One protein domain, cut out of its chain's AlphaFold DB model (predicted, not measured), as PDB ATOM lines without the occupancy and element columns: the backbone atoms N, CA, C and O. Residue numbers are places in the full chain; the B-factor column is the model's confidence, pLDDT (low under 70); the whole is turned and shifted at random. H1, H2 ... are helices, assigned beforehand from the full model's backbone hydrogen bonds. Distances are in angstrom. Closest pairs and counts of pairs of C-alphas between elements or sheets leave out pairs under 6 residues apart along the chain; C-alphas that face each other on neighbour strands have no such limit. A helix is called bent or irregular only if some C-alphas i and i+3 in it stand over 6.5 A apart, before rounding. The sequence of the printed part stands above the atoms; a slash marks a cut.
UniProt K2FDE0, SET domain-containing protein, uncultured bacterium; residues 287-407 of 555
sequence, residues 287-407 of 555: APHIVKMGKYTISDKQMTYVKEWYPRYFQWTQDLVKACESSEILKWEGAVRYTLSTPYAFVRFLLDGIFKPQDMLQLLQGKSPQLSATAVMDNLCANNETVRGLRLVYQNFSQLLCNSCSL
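Overview. This is residues 287 to 407 of the 555 residues of the protein "SET domain-containing protein" of uncultured bacterium (UniProt K2FDE0). A long bent helix, H1, spans one side of a compact group of helices: its second arm, H1b, crosses H2, while its first arm, H1a, reaches away and touches no helix. Behind H2, the straight helix H6 has H3 and H4 packed along it, and H5 makes a corner with the first part of H6 and packs on H2. The printed part has 121 residues with six named helices, H1 to H6 in order along the chain, and no named strand; the class is all helix. It is compact, with a radius of gyration of the C-alphas of 14.3 A, and spans 40 by 40 by 28 A.

Along the chain. H1, residues 300 to 322, is bent: C-alphas 308 and 311 are 6.7 A apart, though by its hydrogen bonds it was assigned as one helix. H1a, residues 300 to 308, begins at C-alpha 300 (388.639, 295.184, 247.057); H1b, residues 311 to 322, is 17.1 A long. H2, residues 326 to 340, is 20.8 A long and irregular, with C-alphas 327 and 330 8.2 A apart. H3 is residues 343 to 351, 12.5 A, and H4 residues 357 to 364, 10.4 A. H5, residues 371 to 383, is 19.0 A long. H6, residues 385 to 406, is 33.2 A long and ends at C-alpha 406 (372.156, 263.811, 237.112).

Arrangement. H1a and H1b stand at a steep tilt of 45 degrees. H1b touches H2 with residues 316 to 321 alone, closest at the C-alphas of Leu 320 and Trp 332, 5.9 A, at a steep tilt of 51 degrees, opposite ways. H2 touches H5, closest at the C-alphas of Glu 333 and Val 376, 6.7 A. H4 touches H6, closest at the C-alphas of Pro 357 and Ser 398, 4.8 A, at a shallow tilt of 28 degrees, opposite ways. H3 touches H6, closest at the C-alphas of Leu 350 and Ser 398, 7.5 A, at a shallow tilt of 16 degrees, the same way. H5 and H6 touch only at the corner, closest at the C-alphas of Cys 381 and Arg 388, 4.8 A. H1b and H6 are apart. The helix packing is mostly crossed, but only just, with 2 of 6 pairs at a shallow tilt. Every O i to N i+4 pair is within hydrogen-bond range in H1a, H3, H4 and H5; in H1b it is 5 of 8, in H2 9 of 11 and in H6 16 of 18.

Size, cuts and confidence. The C-alphas of Ser 327 and Leu 407, the two farthest apart, are 41.7 A apart. The printed part has no cut and no link between helices is long. Residues 287 to 299 hold no named element. Mean pLDDT of the printed part is 70.8; 50 residues are under 70, among them residues 287 to 304 and 309 to 330.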
ATOM      1  N   ALA A 287     371.264 298.116 234.195       58.50
ATOM      2  CA  ALA A 287     372.563 297.613 233.739       58.50
ATOM      3  C   ALA A 287     373.166 298.577 232.693       58.50
ATOM      4  O   ALA A 287     372.389 299.149 231.925       58.50
ATOM      5  N   PRO A 288     374.502 298.756 232.587       52.69
ATOM      6  CA  PRO A 288     375.608 298.252 233.404       52.69
ATOM      7  C   PRO A 288     376.181 299.375 234.294       52.69
ATOM      8  O   PRO A 288     377.213 299.973 233.984       52.69
ATOM      9  N   HIS A 289     375.499 299.717 235.390       62.47
ATOM     10  CA  HIS A 289     376.024 300.730 236.303       62.47
ATOM     11  C   HIS A 289     377.255 300.204 237.067       62.47
ATOM     12  O   HIS A 289     377.295 299.042 237.466       62.47
ATOM     13  N   ILE A 290     378.263 301.057 237.291       51.81
ATOM     14  CA  ILE A 290     379.576 300.659 237.838       51.81
ATOM     15  C   ILE A 290     379.486 299.972 239.210       51.81
ATOM     16  O   ILE A 290     380.292 299.099 239.514       51.81
ATOM     17  N   VAL A 291     378.474 300.318 240.011       52.62
ATOM     18  CA  VAL A 291     378.230 299.742 241.346       52.62
ATOM     19  C   VAL A 291     377.653 298.319 241.272       52.62
ATOM     20  O   VAL A 291     377.903 297.522 242.169       52.62
ATOM     21  N   LYS A 292     376.950 297.963 240.186       59.38
ATOM     22  CA  LYS A 292     376.434 296.602 239.913       59.38
ATOM     23  C   LYS A 292     377.438 295.698 239.219       59.38
ATOM     24  O   LYS A 292     377.098 294.580 238.837       59.38
ATOM     25  N   MET A 293     378.670 296.191 239.117       55.59
ATOM     26  CA  MET A 293     379.798 295.526 238.490       55.59
ATOM     27  C   MET A 293     379.584 295.553 236.974       55.59
ATOM     28  O   MET A 293     378.962 294.682 236.371       55.59
ATOM     29  N   GLY A 294     380.024 296.662 236.366       51.38
ATOM     30  CA  GLY A 294     380.106 296.789 234.910       51.38
ATOM     31  C   GLY A 294     381.127 295.804 234.328       51.38
ATOM     32  O   GLY A 294     381.619 294.931 235.033       51.38
ATOM     33  N   LYS A 295     381.500 295.967 233.052       46.16
ATOM     34  CA  LYS A 295     382.526 295.161 232.348       46.16
ATOM     35  C   LYS A 295     383.951 295.257 232.954       46.16
ATOM     36  O   LYS A 295     384.927 295.197 232.214       46.16
ATOM     37  N   TYR A 296     384.111 295.472 234.257       50.84
ATOM     38  CA  TYR A 296     385.303 296.024 234.893       50.84
ATOM     39  C   TYR A 296     385.772 295.178 236.079       50.84
ATOM     40  O   TYR A 296     384.970 294.491 236.714       50.84
ATOM     41  N   THR A 297     387.065 295.279 236.389       48.53
ATOM     42  CA  THR A 297     387.661 294.840 237.654       48.53
ATOM     43  C   THR A 297     387.006 295.581 238.809       48.53
ATOM     44  O   THR A 297     386.847 296.805 238.767       48.53
ATOM     45  N   ILE A 298     386.627 294.843 239.842       55.00
ATOM     46  CA  ILE A 298     386.004 295.395 241.040       55.00
ATOM     47  C   ILE A 298     387.111 295.576 242.069       55.00
ATOM     48  O   ILE A 298     387.824 294.628 242.374       55.00
ATOM     49  N   SER A 299     387.267 296.785 242.604       57.78
ATOM     50  CA  SER A 299     388.235 297.015 243.683       57.78
ATOM     51  C   SER A 299     387.876 296.210 244.937       57.78
ATOM     52  O   SER A 299     386.693 296.015 245.227       57.78
ATOM     53  N   ASP A 300     388.865 295.851 245.761       62.56
ATOM     54  CA  ASP A 300     388.639 295.184 247.057       62.56
ATOM     55  C   ASP A 300     387.612 295.918 247.926       62.56
ATOM     56  O   ASP A 300     386.770 295.305 248.585       62.56
ATOM     57  N   LYS A 301     387.631 297.257 247.886       64.62
ATOM     58  CA  LYS A 301     386.665 298.107 248.594       64.62
ATOM     59  C   LYS A 301     385.246 297.891 248.074       64.62
ATOM     60  O   LYS A 301     384.334 297.691 248.871       64.62
ATOM     61  N   GLN A 302     385.055 297.910 246.754       65.94
ATOM     62  CA  GLN A 302     383.755 297.643 246.131       65.94
ATOM     63  C   GLN A 302     383.273 296.222 246.412       65.94
ATOM     64  O   GLN A 302     382.104 296.043 246.736       65.94
ATOM     65  N   MET A 303     384.166 295.234 246.353       67.62
ATOM     66  CA  MET A 303     383.831 293.846 246.650       67.62
ATOM     67  C   MET A 303     383.433 293.659 248.118       67.62
ATOM     68  O   MET A 303     382.445 292.994 248.415       67.62
ATOM     69  N   THR A 304     384.151 294.296 249.043       69.81
ATOM     70  CA  THR A 304     383.805 294.296 250.473       69.81
ATOM     71  C   THR A 304     382.422 294.902 250.695       69.81
ATOM     72  O   THR A 304     381.575 294.282 251.331       69.81
ATOM     73  N   TYR A 305     382.148 296.060 250.090       71.19
ATOM     74  CA  TYR A 305     380.827 296.691 250.150       71.19
ATOM     75  C   TYR A 305     379.725 295.777 249.617       71.19
ATOM     76  O   TYR A 305     378.698 295.595 250.265       71.19
ATOM     77  N   VAL A 306     379.957 295.178 248.450       68.31
ATOM     78  CA  VAL A 306     379.054 294.219 247.818       68.31
ATOM     79  C   VAL A 306     378.741 293.063 248.775       68.31
ATOM     80  O   VAL A 306     377.570 292.779 249.022       68.31
ATOM     81  N   LYS A 307     379.760 292.455 249.387       69.00
ATOM     82  CA  LYS A 307     379.611 291.348 250.345       69.00
ATOM     83  C   LYS A 307     378.880 291.737 251.627       69.00
ATOM     84  O   LYS A 307     378.106 290.937 252.139       69.00
ATOM     85  N   GLU A 308     379.105 292.940 252.149       71.31
ATOM     86  CA  GLU A 308     378.426 293.424 253.358       71.31
ATOM     87  C   GLU A 308     376.946 293.740 253.107       71.31
ATOM     88  O   GLU A 308     376.083 293.444 253.939       71.31
ATOM     89  N   TRP A 309     376.636 294.349 251.961       66.75
ATOM     90  CA  TRP A 309     375.289 294.834 251.657       66.75
ATOM     91  C   TRP A 309     374.373 293.779 251.044       66.75
ATOM     92  O   TRP A 309     373.165 293.802 251.298       66.75
ATOM     93  N   TYR A 310     374.916 292.860 250.245       67.06
ATOM     94  CA  TYR A 310     374.118 291.860 249.542       67.06
ATOM     95  C   TYR A 310     373.279 290.991 250.489       67.06
ATOM     96  O   TYR A 310     372.062 290.977 250.310       67.06
ATOM     97  N   PRO A 311     373.807 290.369 251.554       61.09
ATOM     98  CA  PRO A 311     372.987 289.542 252.442       61.09
ATOM     99  C   PRO A 311     371.759 290.276 253.012       61.09
ATOM    100  O   PRO A 311     370.657 289.727 253.017       61.09
ATOM    101  N   ARG A 312     371.910 291.550 253.413       61.50
ATOM    102  CA  ARG A 312     370.801 292.378 253.933       61.50
ATOM    103  C   ARG A 312     369.761 292.707 252.869       61.50
ATOM    104  O   ARG A 312     368.568 292.689 253.154       61.50
ATOM    105  N   TYR A 313     370.203 293.017 251.654       61.62
ATOM    106  CA  TYR A 313     369.294 293.303 250.550       61.62
ATOM    107  C   TYR A 313     368.591 292.044 250.032       61.62
ATOM    108  O   TYR A 313     367.433 292.116 249.639       61.62
ATOM    109  N   PHE A 314     369.247 290.886 250.040       58.69
ATOM    110  CA  PHE A 314     368.709 289.695 249.384       58.69
ATOM    111  C   PHE A 314     367.851 288.801 250.285       58.69
ATOM    112  O   PHE A 314     367.057 288.012 249.773       58.69
ATOM    113  N   GLN A 315     367.861 289.025 251.605       58.78
ATOM    114  CA  GLN A 315     366.768 288.574 252.477       58.78
ATOM    115  C   GLN A 315     365.406 289.069 251.947       58.78
ATOM    116  O   GLN A 315     364.424 288.335 251.927       58.78
ATOM    117  N   TRP A 316     365.371 290.288 251.404       54.56
ATOM    118  CA  TRP A 316     364.161 290.914 250.878       54.56
ATOM    119  C   TRP A 316     363.617 290.260 249.605       54.56
ATOM    120  O   TRP A 316     362.408 290.101 249.445       54.56
ATOM    121  N   THR A 317     364.502 289.878 248.683       56.38
ATOM    122  CA  THR A 317     364.122 289.195 247.435       56.38
ATOM    123  C   THR A 317     363.664 287.768 247.697       56.38
ATOM    124  O   THR A 317     362.722 287.323 247.045       56.38
ATOM    125  N   GLN A 318     364.263 287.066 248.667       56.50
ATOM    126  CA  GLN A 318     363.787 285.745 249.091       56.50
ATOM    127  C   GLN A 318     362.339 285.785 249.596       56.50
ATOM    128  O   GLN A 318     361.557 284.890 249.272       56.50
ATOM    129  N   ASP A 319     361.979 286.813 250.365       54.28
ATOM    130  CA  ASP A 319     360.623 286.980 250.896       54.28
ATOM    131  C   ASP A 319     359.624 287.369 249.788       54.28
ATOM    132  O   ASP A 319     358.494 286.885 249.765       54.28
ATOM    133  N   LEU A 320     360.064 288.163 248.804       51.84
ATOM    134  CA  LEU A 320     359.251 288.600 247.661       51.84
ATOM    135  C   LEU A 320     358.975 287.491 246.630       51.84
ATOM    136  O   LEU A 320     357.891 287.458 246.052       51.84
ATOM    137  N   VAL A 321     359.907 286.560 246.404       50.72
ATOM    138  CA  VAL A 321     359.679 285.405 245.506       50.72
ATOM    139  C   VAL A 321     358.643 284.437 246.098       50.72
ATOM    140  O   VAL A 321     357.885 283.808 245.360       50.72
ATOM    141  N   LYS A 322     358.549 284.351 247.431       53.09
ATOM    142  CA  LYS A 322     357.633 283.432 248.124       53.09
ATOM    143  C   LYS A 322     356.175 283.911 248.145       53.09
ATOM    144  O   LYS A 322     355.288 283.064 248.196       53.09
ATOM    145  N   ALA A 323     355.916 285.218 248.066       50.25
ATOM    146  CA  ALA A 323     354.563 285.777 248.089       50.25
ATOM    147  C   ALA A 323     354.489 287.124 247.345       50.25
ATOM    148  O   ALA A 323     354.592 288.189 247.951       50.25
ATOM    149  N   CYS A 324     354.293 287.104 246.022       55.06
ATOM    150  CA  CYS A 324     353.915 288.317 245.296       55.06
ATOM    151  C   CYS A 324     352.396 288.521 245.403       55.06
ATOM    152  O   CYS A 324     351.645 288.165 244.493       55.06
ATOM    153  N   GLU A 325     351.928 289.087 246.515       58.19
ATOM    154  CA  GLU A 325     350.567 289.623 246.573       58.19
ATOM    155  C   GLU A 325     350.433 290.811 245.604       58.19
ATOM    156  O   GLU A 325     351.392 291.546 245.354       58.19
ATOM    157  N   SER A 326     349.241 291.016 245.036       58.66
ATOM    158  CA  SER A 326     348.978 292.114 244.091       58.66
ATOM    159  C   SER A 326     349.247 293.503 244.687       58.66
ATOM    160  O   SER A 326     349.575 294.433 243.951       58.66
ATOM    161  N   SER A 327     349.158 293.627 246.012       59.41
ATOM    162  CA  SER A 327     349.448 294.828 246.804       59.41
ATOM    163  C   SER A 327     350.927 295.240 246.807       59.41
ATOM    164  O   SER A 327     351.211 296.412 247.028       59.41
ATOM    165  N   GLU A 328     351.861 294.325 246.521       67.50
ATOM    166  CA  GLU A 328     353.317 294.542 246.638       67.50
ATOM    167  C   GLU A 328     354.044 294.455 245.277       67.50
ATOM    168  O   GLU A 328     355.268 294.315 245.209       67.50
ATOM    169  N   ILE A 329     353.310 294.554 244.163       68.00
ATOM    170  CA  ILE A 329     353.846 294.312 242.812       68.00
ATOM    171  C   ILE A 329     354.988 295.263 242.418       68.00
ATOM    172  O   ILE A 329     355.958 294.834 241.801       68.00
ATOM    173  N   LEU A 330     354.922 296.536 242.822       68.25
ATOM    174  CA  LEU A 330     355.949 297.545 242.523       68.25
ATOM    175  C   LEU A 330     357.268 297.255 243.245       68.25
ATOM    176  O   LEU A 330     358.360 297.442 242.707       68.25
ATOM    177  N   LYS A 331     357.154 296.780 244.482       70.56
ATOM    178  CA  LYS A 331     358.270 296.374 245.326       70.56
ATOM    179  C   LYS A 331     358.957 295.138 244.755       70.56
ATOM    180  O   LYS A 331     360.181 295.113 244.621       70.56
ATOM    181  N   TRP A 332     358.151 294.154 244.362       71.06
ATOM    182  CA  TRP A 332     358.603 292.954 243.669       71.06
ATOM    183  C   TRP A 332     359.309 293.303 242.354       71.06
ATOM    184  O   TRP A 332     360.444 292.883 242.124       71.06
ATOM    185  N   GLU A 333     358.690 294.153 241.534       71.75
ATOM    186  CA  GLU A 333     359.250 294.634 240.275       71.75
ATOM    187  C   GLU A 333     360.606 295.318 240.485       71.75
ATOM    188  O   GLU A 333     361.566 294.986 239.792       71.75
ATOM    189  N   GLY A 334     360.723 296.229 241.457       72.25
ATOM    190  CA  GLY A 334     361.986 296.898 241.774       72.25
ATOM    191  C   GLY A 334     363.101 295.915 242.148       72.25
ATOM    192  O   GLY A 334     364.215 296.005 241.620       72.25
ATOM    193  N   ALA A 335     362.785 294.942 243.003       71.75
ATOM    194  CA  ALA A 335     363.734 293.949 243.491       71.75
ATOM    195  C   ALA A 335     364.207 292.984 242.385       71.75
ATOM    196  O   ALA A 335     365.410 292.726 242.241       71.75
ATOM    197  N   VAL A 336     363.279 292.494 241.558       72.06
ATOM    198  CA  VAL A 336     363.573 291.603 240.424       72.06
ATOM    199  C   VAL A 336     364.338 292.339 239.331       72.06
ATOM    200  O   VAL A 336     365.377 291.846 238.887       72.06
ATOM    201  N   ARG A 337     363.910 293.556 238.966       74.62
ATOM    202  CA  ARG A 337     364.638 294.429 238.028       74.62
ATOM    203  C   ARG A 337     366.092 294.591 238.446       74.62
ATOM    204  O   ARG A 337     366.983 294.480 237.609       74.62
ATOM    205  N   TYR A 338     366.336 294.867 239.725       75.88
ATOM    206  CA  TYR A 338     367.692 295.076 240.220       75.88
ATOM    207  C   TYR A 338     368.518 293.792 240.166       75.88
ATOM    208  O   TYR A 338     369.630 293.814 239.637       75.88
ATOM    209  N   THR A 339     367.957 292.677 240.638       73.69
ATOM    210  CA  THR A 339     368.625 291.365 240.651       73.69
ATOM    211  C   THR A 339     369.043 290.940 239.246       73.69
ATOM    212  O   THR A 339     370.191 290.569 239.032       73.69
ATOM    213  N   LEU A 340     368.154 291.083 238.264       72.88
ATOM    214  CA  LEU A 340     368.441 290.732 236.871       72.88
ATOM    215  C   LEU A 340     369.385 291.709 236.177       72.88
ATOM    216  O   LEU A 340     370.052 291.345 235.220       72.88
ATOM    217  N   SER A 341     369.455 292.953 236.647       73.38
ATOM    218  CA  SER A 341     370.458 293.912 236.182       73.38
ATOM    219  C   SER A 341     371.812 293.767 236.887       73.38
ATOM    220  O   SER A 341     372.716 294.552 236.609       73.38
ATOM    221  N   THR A 342     371.957 292.782 237.786       75.31
ATOM    222  CA  THR A 342     373.155 292.558 238.609       75.31
ATOM    223  C   THR A 342     373.638 291.104 238.462       75.31
ATOM    224  O   THR A 342     373.365 290.273 239.332       75.31
ATOM    225  N   PRO A 343     374.373 290.764 237.382       74.94
ATOM    226  CA  PRO A 343     374.740 289.380 237.067       74.94
ATOM    227  C   PRO A 343     375.458 288.614 238.175       74.94
ATOM    228  O   PRO A 343     375.096 287.468 238.435       74.94
ATOM    229  N   TYR A 344     376.399 289.256 238.878       73.88
ATOM    230  CA  TYR A 344     377.071 288.650 240.034       73.88
ATOM    231  C   TYR A 344     376.062 288.138 241.062       73.88
ATOM    232  O   TYR A 344     376.171 287.014 241.538       73.88
ATOM    233  N   ALA A 345     375.084 288.978 241.412       72.44
ATOM    234  CA  ALA A 345     374.136 288.685 242.473       72.44
ATOM    235  C   ALA A 345     373.260 287.496 242.076       72.44
ATOM    236  O   ALA A 345     373.156 286.526 242.821       72.44
ATOM    237  N   PHE A 346     372.716 287.533 240.858       77.38
ATOM    238  CA  PHE A 346     371.899 286.450 240.322       77.38
ATOM    239  C   PHE A 346     372.627 285.097 240.367       77.38
ATOM    240  O   PHE A 346     372.093 284.114 240.881       77.38
ATOM    241  N   VAL A 347     373.863 285.061 239.864       79.31
ATOM    242  CA  VAL A 347     374.670 283.839 239.801       79.31
ATOM    243  C   VAL A 347     375.060 283.351 241.195       79.31
ATOM    244  O   VAL A 347     374.883 282.168 241.488       79.31
ATOM    245  N   ARG A 348     375.519 284.241 242.086       76.12
ATOM    246  CA  ARG A 348     375.859 283.870 243.467       76.12
ATOM    247  C   ARG A 348     374.677 283.278 244.220       76.12
ATOM    248  O   ARG A 348     374.859 282.270 244.884       76.12
ATOM    249  N   PHE A 349     373.460 283.797 244.065       75.75
ATOM    250  CA  PHE A 349     372.310 283.231 244.787       75.75
ATOM    251  C   PHE A 349     371.902 281.848 244.334       75.75
ATOM    252  O   PHE A 349     371.412 281.068 245.149       75.75
ATOM    253  N   LEU A 350     372.094 281.539 243.059       79.12
ATOM    254  CA  LEU A 350     371.887 280.183 242.580       79.12
ATOM    255  C   LEU A 350     372.939 279.225 243.151       79.12
ATOM    256  O   LEU A 350     372.591 278.115 243.546       79.12
ATOM    257  N   LEU A 351     374.201 279.657 243.236       79.88
ATOM    258  CA  LEU A 351     375.292 278.843 243.785       79.88
ATOM    259  C   LEU A 351     375.194 278.652 245.301       79.88
ATOM    260  O   LEU A 351     375.381 277.542 245.788       79.88
ATOM    261  N   ASP A 352     374.849 279.711 246.030       76.38
ATOM    262  CA  ASP A 352     374.718 279.706 247.490       76.38
ATOM    263  C   ASP A 352     373.398 279.048 247.950       76.38
ATOM    264  O   ASP A 352     373.100 278.995 249.142       76.38
ATOM    265  N   GLY A 353     372.576 278.561 247.011       75.88
ATOM    266  CA  GLY A 353     371.310 277.877 247.291       75.88
ATOM    267  C   GLY A 353     370.191 278.791 247.798       75.88
ATOM    268  O   GLY A 353     369.151 278.306 248.241       75.88
ATOM    269  N   ILE A 354     370.386 280.110 247.716       74.38
ATOM    270  CA  ILE A 354     369.387 281.128 248.062       74.38
ATOM    271  C   ILE A 354     368.191 281.045 247.111       74.38
ATOM    272  O   ILE A 354     367.038 281.092 247.545       74.38
ATOM    273  N   PHE A 355     368.463 280.901 245.815       75.94
ATOM    274  CA  PHE A 355     367.449 280.625 244.809       75.94
ATOM    275  C   PHE A 355     367.546 279.177 244.361       75.94
ATOM    276  O   PHE A 355     368.630 278.677 244.063       75.94
ATOM    277  N   LYS A 356     366.399 278.502 244.254       82.44
ATOM    278  CA  LYS A 356     366.362 277.181 243.632       82.44
ATOM    279  C   LYS A 356     366.472 277.352 242.112       82.44
ATOM    280  O   LYS A 356     365.658 278.085 241.543       82.44
ATOM    281  N   PRO A 357     367.404 276.654 241.436       87.81
ATOM    282  CA  PRO A 357     367.555 276.751 239.984       87.81
ATOM    283  C   PRO A 357     366.259 276.498 239.212       87.81
ATOM    284  O   PRO A 357     365.945 277.226 238.273       87.81
ATOM    285  N   GLN A 358     365.453 275.531 239.661       86.25
ATOM    286  CA  GLN A 358     364.186 275.189 239.018       86.25
ATOM    287  C   GLN A 358     363.148 276.319 239.097       86.25
ATOM    288  O   GLN A 358     362.476 276.600 238.104       86.25
ATOM    289  N   ASP A 359     363.041 276.981 240.250       80.31
ATOM    290  CA  ASP A 359     362.089 278.077 240.464       80.31
ATOM    291  C   ASP A 359     362.465 279.276 239.578       80.31
ATOM    292  O   ASP A 359     361.614 279.868 238.909       80.31
ATOM    293  N   MET A 360     363.764 279.587 239.496       81.69
ATOM    294  CA  MET A 360     364.275 280.661 238.640       81.69
ATOM    295  C   MET A 360     364.122 280.346 237.158       81.69
ATOM    296  O   MET A 360     363.743 281.223 236.383       81.69
ATOM    297  N   LEU A 361     364.355 279.100 236.751       86.81
ATOM    298  CA  LEU A 361     364.140 278.668 235.377       86.81
ATOM    299  C   LEU A 361     362.670 278.838 234.964       86.81
ATOM    300  O   LEU A 361     362.396 279.390 233.900       86.81
ATOM    301  N   GLN A 362     361.721 278.427 235.813       82.62
ATOM    302  CA  GLN A 362     360.289 278.624 235.561       82.62
ATOM    303  C   GLN A 362     359.928 280.108 235.465       82.62
ATOM    304  O   GLN A 362     359.245 280.505 234.517       82.62
ATOM    305  N   LEU A 363     360.425 280.934 236.393       78.88
ATOM    306  CA  LEU A 363     360.236 282.385 236.374       78.88
ATOM    307  C   LEU A 363     360.738 283.005 235.071       78.88
ATOM    308  O   LEU A 363     360.001 283.715 234.388       78.88
ATOM    309  N   LEU A 364     361.975 282.700 234.693       81.69
ATOM    310  CA  LEU A 364     362.584 283.252 233.493       81.69
ATOM    311  C   LEU A 364     361.926 282.724 232.217       81.69
ATOM    312  O   LEU A 364     361.931 283.424 231.212       81.69
ATOM    313  N   GLN A 365     361.353 281.522 232.202       83.69
ATOM    314  CA  GLN A 365     360.598 281.001 231.052       83.69
ATOM    315  C   GLN A 365     359.162 281.545 230.966       83.69
ATOM    316  O   GLN A 365     358.437 281.180 230.044       83.69
ATOM    317  N   GLY A 366     358.737 282.388 231.912       75.94
ATOM    318  CA  GLY A 366     357.352 282.851 231.996       75.94
ATOM    319  C   GLY A 366     356.364 281.751 232.404       75.94
ATOM    320  O   GLY A 366     355.159 281.885 232.216       75.94
ATOM    321  N   LYS A 367     356.864 280.654 232.976       75.38
ATOM    322  CA  LYS A 367     356.080 279.511 233.467       75.38
ATOM    323  C   LYS A 367     355.927 279.528 234.989       75.38
ATOM    324  O   LYS A 367     355.597 278.503 235.578       75.38
ATOM    325  N   SER A 368     356.211 280.664 235.633       69.00
ATOM    326  CA  SER A 368     356.006 280.811 237.073       69.00
ATOM    327  C   SER A 368     354.525 280.623 237.415       69.00
ATOM    328  O   SER A 368     353.674 281.174 236.712       69.00
ATOM    329  N   PRO A 369     354.193 279.918 238.511       61.38
ATOM    330  CA  PRO A 369     352.820 279.849 239.008       61.38
ATOM    331  C   PRO A 369     352.263 281.226 239.420       61.38
ATOM    332  O   PRO A 369     351.050 281.386 239.543       61.38
ATOM    333  N   GLN A 370     353.118 282.239 239.606       65.19
ATOM    334  CA  GLN A 370     352.708 283.618 239.870       65.19
ATOM    335  C   GLN A 370     352.589 284.414 238.554       65.19
ATOM    336  O   GLN A 370     353.580 284.911 238.021       65.19
ATOM    337  N   LEU A 371     351.361 284.574 238.043       59.50
ATOM    338  CA  LEU A 371     351.050 285.291 236.790       59.50
ATOM    339  C   LEU A 371     351.580 286.741 236.745       59.50
ATOM    340  O   LEU A 371     352.000 287.208 235.686       59.50
ATOM    341  N   SER A 372     351.599 287.443 237.884       63.28
ATOM    342  CA  SER A 372     352.135 288.810 238.005       63.28
ATOM    343  C   SER A 372     353.635 288.875 237.707       63.28
ATOM    344  O   SER A 372     354.098 289.806 237.050       63.28
ATOM    345  N   ALA A 373     354.382 287.859 238.134       63.44
ATOM    346  CA  ALA A 373     355.823 287.785 237.972       63.44
ATOM    347  C   ALA A 373     356.234 287.612 236.501       63.44
ATOM    348  O   ALA A 373     357.119 288.314 236.006       63.44
ATOM    349  N   THR A 374     355.545 286.720 235.783       69.56
ATOM    350  CA  THR A 374     355.750 286.496 234.344       69.56
ATOM    351  C   THR A 374     355.481 287.766 233.534       69.56
ATOM    352  O   THR A 374     356.312 288.163 232.719       69.56
ATOM    353  N   ALA A 375     354.363 288.448 233.794       71.81
ATOM    354  CA  ALA A 375     353.986 289.651 233.052       71.81
ATOM    355  C   ALA A 375     355.019 290.784 233.199       71.81
ATOM    356  O   ALA A 375     355.365 291.451 232.221       71.81
ATOM    357  N   VAL A 376     355.554 290.980 234.410       70.75
ATOM    358  CA  VAL A 376     356.621 291.961 234.663       70.75
ATOM    359  C   VAL A 376     357.899 291.578 233.913       70.75
ATOM    360  O   VAL A 376     358.509 292.432 233.268       70.75
ATOM    361  N   MET A 377     358.288 290.299 233.938       72.38
ATOM    362  CA  MET A 377     359.468 289.803 233.221       72.38
ATOM    363  C   MET A 377     359.382 289.999 231.708       72.38
ATOM    364  O   MET A 377     360.359 290.416 231.078       72.38
ATOM    365  N   ASP A 378     358.225 289.725 231.116       77.81
ATOM    366  CA  ASP A 378     358.029 289.885 229.677       77.81
ATOM    367  C   ASP A 378     358.017 291.364 229.274       77.81
ATOM    368  O   ASP A 378     358.682 291.736 228.304       77.81
ATOM    369  N   ASN A 379     357.382 292.233 230.068       76.62
ATOM    370  CA  ASN A 379     357.419 293.684 229.860       76.62
ATOM    371  C   ASN A 379     358.858 294.232 229.934       76.62
ATOM    372  O   ASN A 379     359.293 295.010 229.079       76.62
ATOM    373  N   LEU A 380     359.639 293.762 230.907       72.38
ATOM    374  CA  LEU A 380     361.049 294.124 231.040       72.38
ATOM    375  C   LEU A 380     361.882 293.761 229.814       72.38
ATOM    376  O   LEU A 380     362.681 294.573 229.346       72.38
ATOM    377  N   CYS A 381     361.683 292.559 229.281       75.25
ATOM    378  CA  CYS A 381     362.428 292.068 228.123       75.25
ATOM    379  C   CYS A 381     361.975 292.707 226.806       75.25
ATOM    380  O   CYS A 381     362.774 292.826 225.870       75.25
ATOM    381  N   ALA A 382     360.708 293.117 226.714       79.06
ATOM    382  CA  ALA A 382     360.187 293.830 225.554       79.06
ATOM    383  C   ALA A 382     360.900 295.178 225.368       79.06
ATOM    384  O   ALA A 382     361.258 295.534 224.247       79.06
ATOM    385  N   ASN A 383     361.194 295.871 226.472       69.69
ATOM    386  CA  ASN A 383     361.680 297.252 226.459       69.69
ATOM    387  C   ASN A 383     363.199 297.413 226.669       69.69
ATOM    388  O   ASN A 383     363.690 298.542 226.685       69.69
ATOM    389  N   ASN A 384     363.962 296.327 226.857       71.50
ATOM    390  CA  ASN A 384     365.403 296.406 227.118       71.50
ATOM    391  C   ASN A 384     366.178 295.193 226.562       71.50
ATOM    392  O   ASN A 384     366.072 294.078 227.074       71.50
ATOM    393  N   GLU A 385     366.998 295.419 225.528       75.56
ATOM    394  CA  GLU A 385     367.805 294.374 224.877       75.56
ATOM    395  C   GLU A 385     368.858 293.754 225.801       75.56
ATOM    396  O   GLU A 385     369.072 292.545 225.764       75.56
ATOM    397  N   THR A 386     369.479 294.549 226.677       72.31
ATOM    398  CA  THR A 386     370.463 294.043 227.647       72.31
ATOM    399  C   THR A 386     369.809 293.081 228.633       72.31
ATOM    400  O   THR A 386     370.336 291.999 228.883       72.31
ATOM    401  N   VAL A 387     368.631 293.432 229.154       73.19
ATOM    402  CA  VAL A 387     367.860 292.553 230.048       73.19
ATOM    403  C   VAL A 387     367.428 291.279 229.318       73.19
ATOM    404  O   VAL A 387     367.473 290.199 229.902       73.19
ATOM    405  N   ARG A 388     367.069 291.379 228.032       80.38
ATOM    406  CA  ARG A 388     366.734 290.217 227.196       80.38
ATOM    407  C   ARG A 388     367.924 289.265 227.027       80.38
ATOM    408  O   ARG A 388     367.746 288.061 227.185       80.38
ATOM    409  N   GLY A 389     369.120 289.795 226.761       78.38
ATOM    410  CA  GLY A 389     370.350 289.000 226.685       78.38
ATOM    411  C   GLY A 389     370.675 288.311 228.012       78.38
ATOM    412  O   GLY A 389     370.889 287.102 228.049       78.38
ATOM    413  N   LEU A 390     370.608 289.051 229.124       78.06
ATOM    414  CA  LEU A 390     370.837 288.499 230.464       78.06
ATOM    415  C   LEU A 390     369.818 287.413 230.834       78.06
ATOM    416  O   LEU A 390     370.204 286.396 231.405       78.06
ATOM    417  N   ARG A 391     368.539 287.574 230.464       82.31
ATOM    418  CA  ARG A 391     367.503 286.547 230.676       82.31
ATOM    419  C   ARG A 391     367.899 285.213 230.049       82.31
ATOM    420  O   ARG A 391     367.739 284.195 230.715       82.31
ATOM    421  N   LEU A 392     368.422 285.214 228.822       82.56
ATOM    422  CA  LEU A 392     368.848 283.986 228.144       82.56
ATOM    423  C   LEU A 392     370.023 283.318 228.873       82.56
ATOM    424  O   LEU A 392     369.967 282.128 229.174       82.56
ATOM    425  N   VAL A 393     371.045 284.097 229.240       81.94
ATOM    426  CA  VAL A 393     372.201 283.598 230.006       81.94
ATOM    427  C   VAL A 393     371.748 282.980 231.330       81.94
ATOM    428  O   VAL A 393     372.150 281.873 231.680       81.94
ATOM    429  N   TYR A 394     370.856 283.653 232.057       85.44
ATOM    430  CA  TYR A 394     370.331 283.160 233.328       85.44
ATOM    431  C   TYR A 394     369.456 281.915 233.184       85.44
ATOM    432  O   TYR A 394     369.497 281.049 234.059       85.44
ATOM    433  N   GLN A 395     368.679 281.801 232.102       87.19
ATOM    434  CA  GLN A 395     367.915 280.590 231.797       87.19
ATOM    435  C   GLN A 395     368.857 279.408 231.594       87.19
ATOM    436  O   GLN A 395     368.692 278.383 232.253       87.19
ATOM    437  N   ASN A 396     369.868 279.572 230.742       87.44
ATOM    438  CA  ASN A 396     370.814 278.508 230.432       87.44
ATOM    439  C   ASN A 396     371.634 278.121 231.668       87.44
ATOM    440  O   ASN A 396     371.796 276.936 231.948       87.44
ATOM    441  N   PHE A 397     372.061 279.099 232.471       87.88
ATOM    442  CA  PHE A 397     372.760 278.835 233.729       87.88
ATOM    443  C   PHE A 397     371.880 278.083 234.738       87.88
ATOM    444  O   PHE A 397     372.310 277.097 235.334       87.88
ATOM    445  N   SER A 398     370.619 278.497 234.898       88.88
ATOM    446  CA  SER A 398     369.670 277.810 235.787       88.88
ATOM    447  C   SER A 398     369.397 276.379 235.310       88.88
ATOM    448  O   SER A 398     369.366 275.456 236.121       88.88
ATOM    449  N   GLN A 399     369.261 276.176 233.996       89.56
ATOM    450  CA  GLN A 399     369.088 274.857 233.388       89.56
ATOM    451  C   GLN A 399     370.316 273.962 233.600       89.56
ATOM    452  O   GLN A 399     370.154 272.795 233.952       89.56
ATOM    453  N   LEU A 400     371.528 274.498 233.437       88.69
ATOM    454  CA  LEU A 400     372.780 273.786 233.702       88.69
ATOM    455  C   LEU A 400     372.831 273.287 235.152       88.69
ATOM    456  O   LEU A 400     373.129 272.118 235.401       88.69
ATOM    457  N   LEU A 401     372.478 274.148 236.110       88.56
ATOM    458  CA  LEU A 401     372.417 273.772 237.521       88.56
ATOM    459  C   LEU A 401     371.340 272.712 237.793       88.56
ATOM    460  O   LEU A 401     371.606 271.777 238.545       88.56
ATOM    461  N   CYS A 402     370.164 272.792 237.159       88.69
ATOM    462  CA  CYS A 402     369.160 271.723 237.237       88.69
ATOM    463  C   CYS A 402     369.703 270.390 236.696       88.69
ATOM    464  O   CYS A 402     369.532 269.350 237.335       88.69
ATOM    465  N   ASN A 403     370.393 270.426 235.554       87.25
ATOM    466  CA  ASN A 403     370.971 269.242 234.920       87.25
ATOM    467  C   ASN A 403     372.105 268.637 235.764       87.25
ATOM    468  O   ASN A 403     372.300 267.430 235.731       87.25
ATOM    469  N   SER A 404     372.800 269.427 236.591       84.38
ATOM    470  CA  SER A 404     373.855 268.925 237.489       84.38
ATOM    471  C   SER A 404     373.375 267.897 238.521       84.38
ATOM    472  O   SER A 404     374.188 267.183 239.110       84.38
ATOM    473  N   CYS A 405     372.061 267.767 238.725       81.88
ATOM    474  CA  CYS A 405     371.478 266.727 239.568       81.88
ATOM    475  C   CYS A 405     371.664 265.306 239.017       81.88
ATOM    476  O   CYS A 405     371.578 264.367 239.804       81.88
ATOM    477  N   SER A 406     371.904 265.130 237.712       82.12
ATOM    478  CA  SER A 406     372.156 263.811 237.112       82.12
ATOM    479  C   SER A 406     373.617 263.355 237.212       82.12
ATOM    480  O   SER A 406     373.914 262.214 236.862       82.12
ATOM    481  N   LEU A 407     374.527 264.219 237.681       85.94
ATOM    482  CA  LEU A 407     375.943 263.895 237.841       85.94
ATOM    483  C   LEU A 407     376.183 262.918 238.999       85.94
ATOM    484  O   LEU A 407     375.458 262.904 239.997       85.94
TER     485      LEU A 407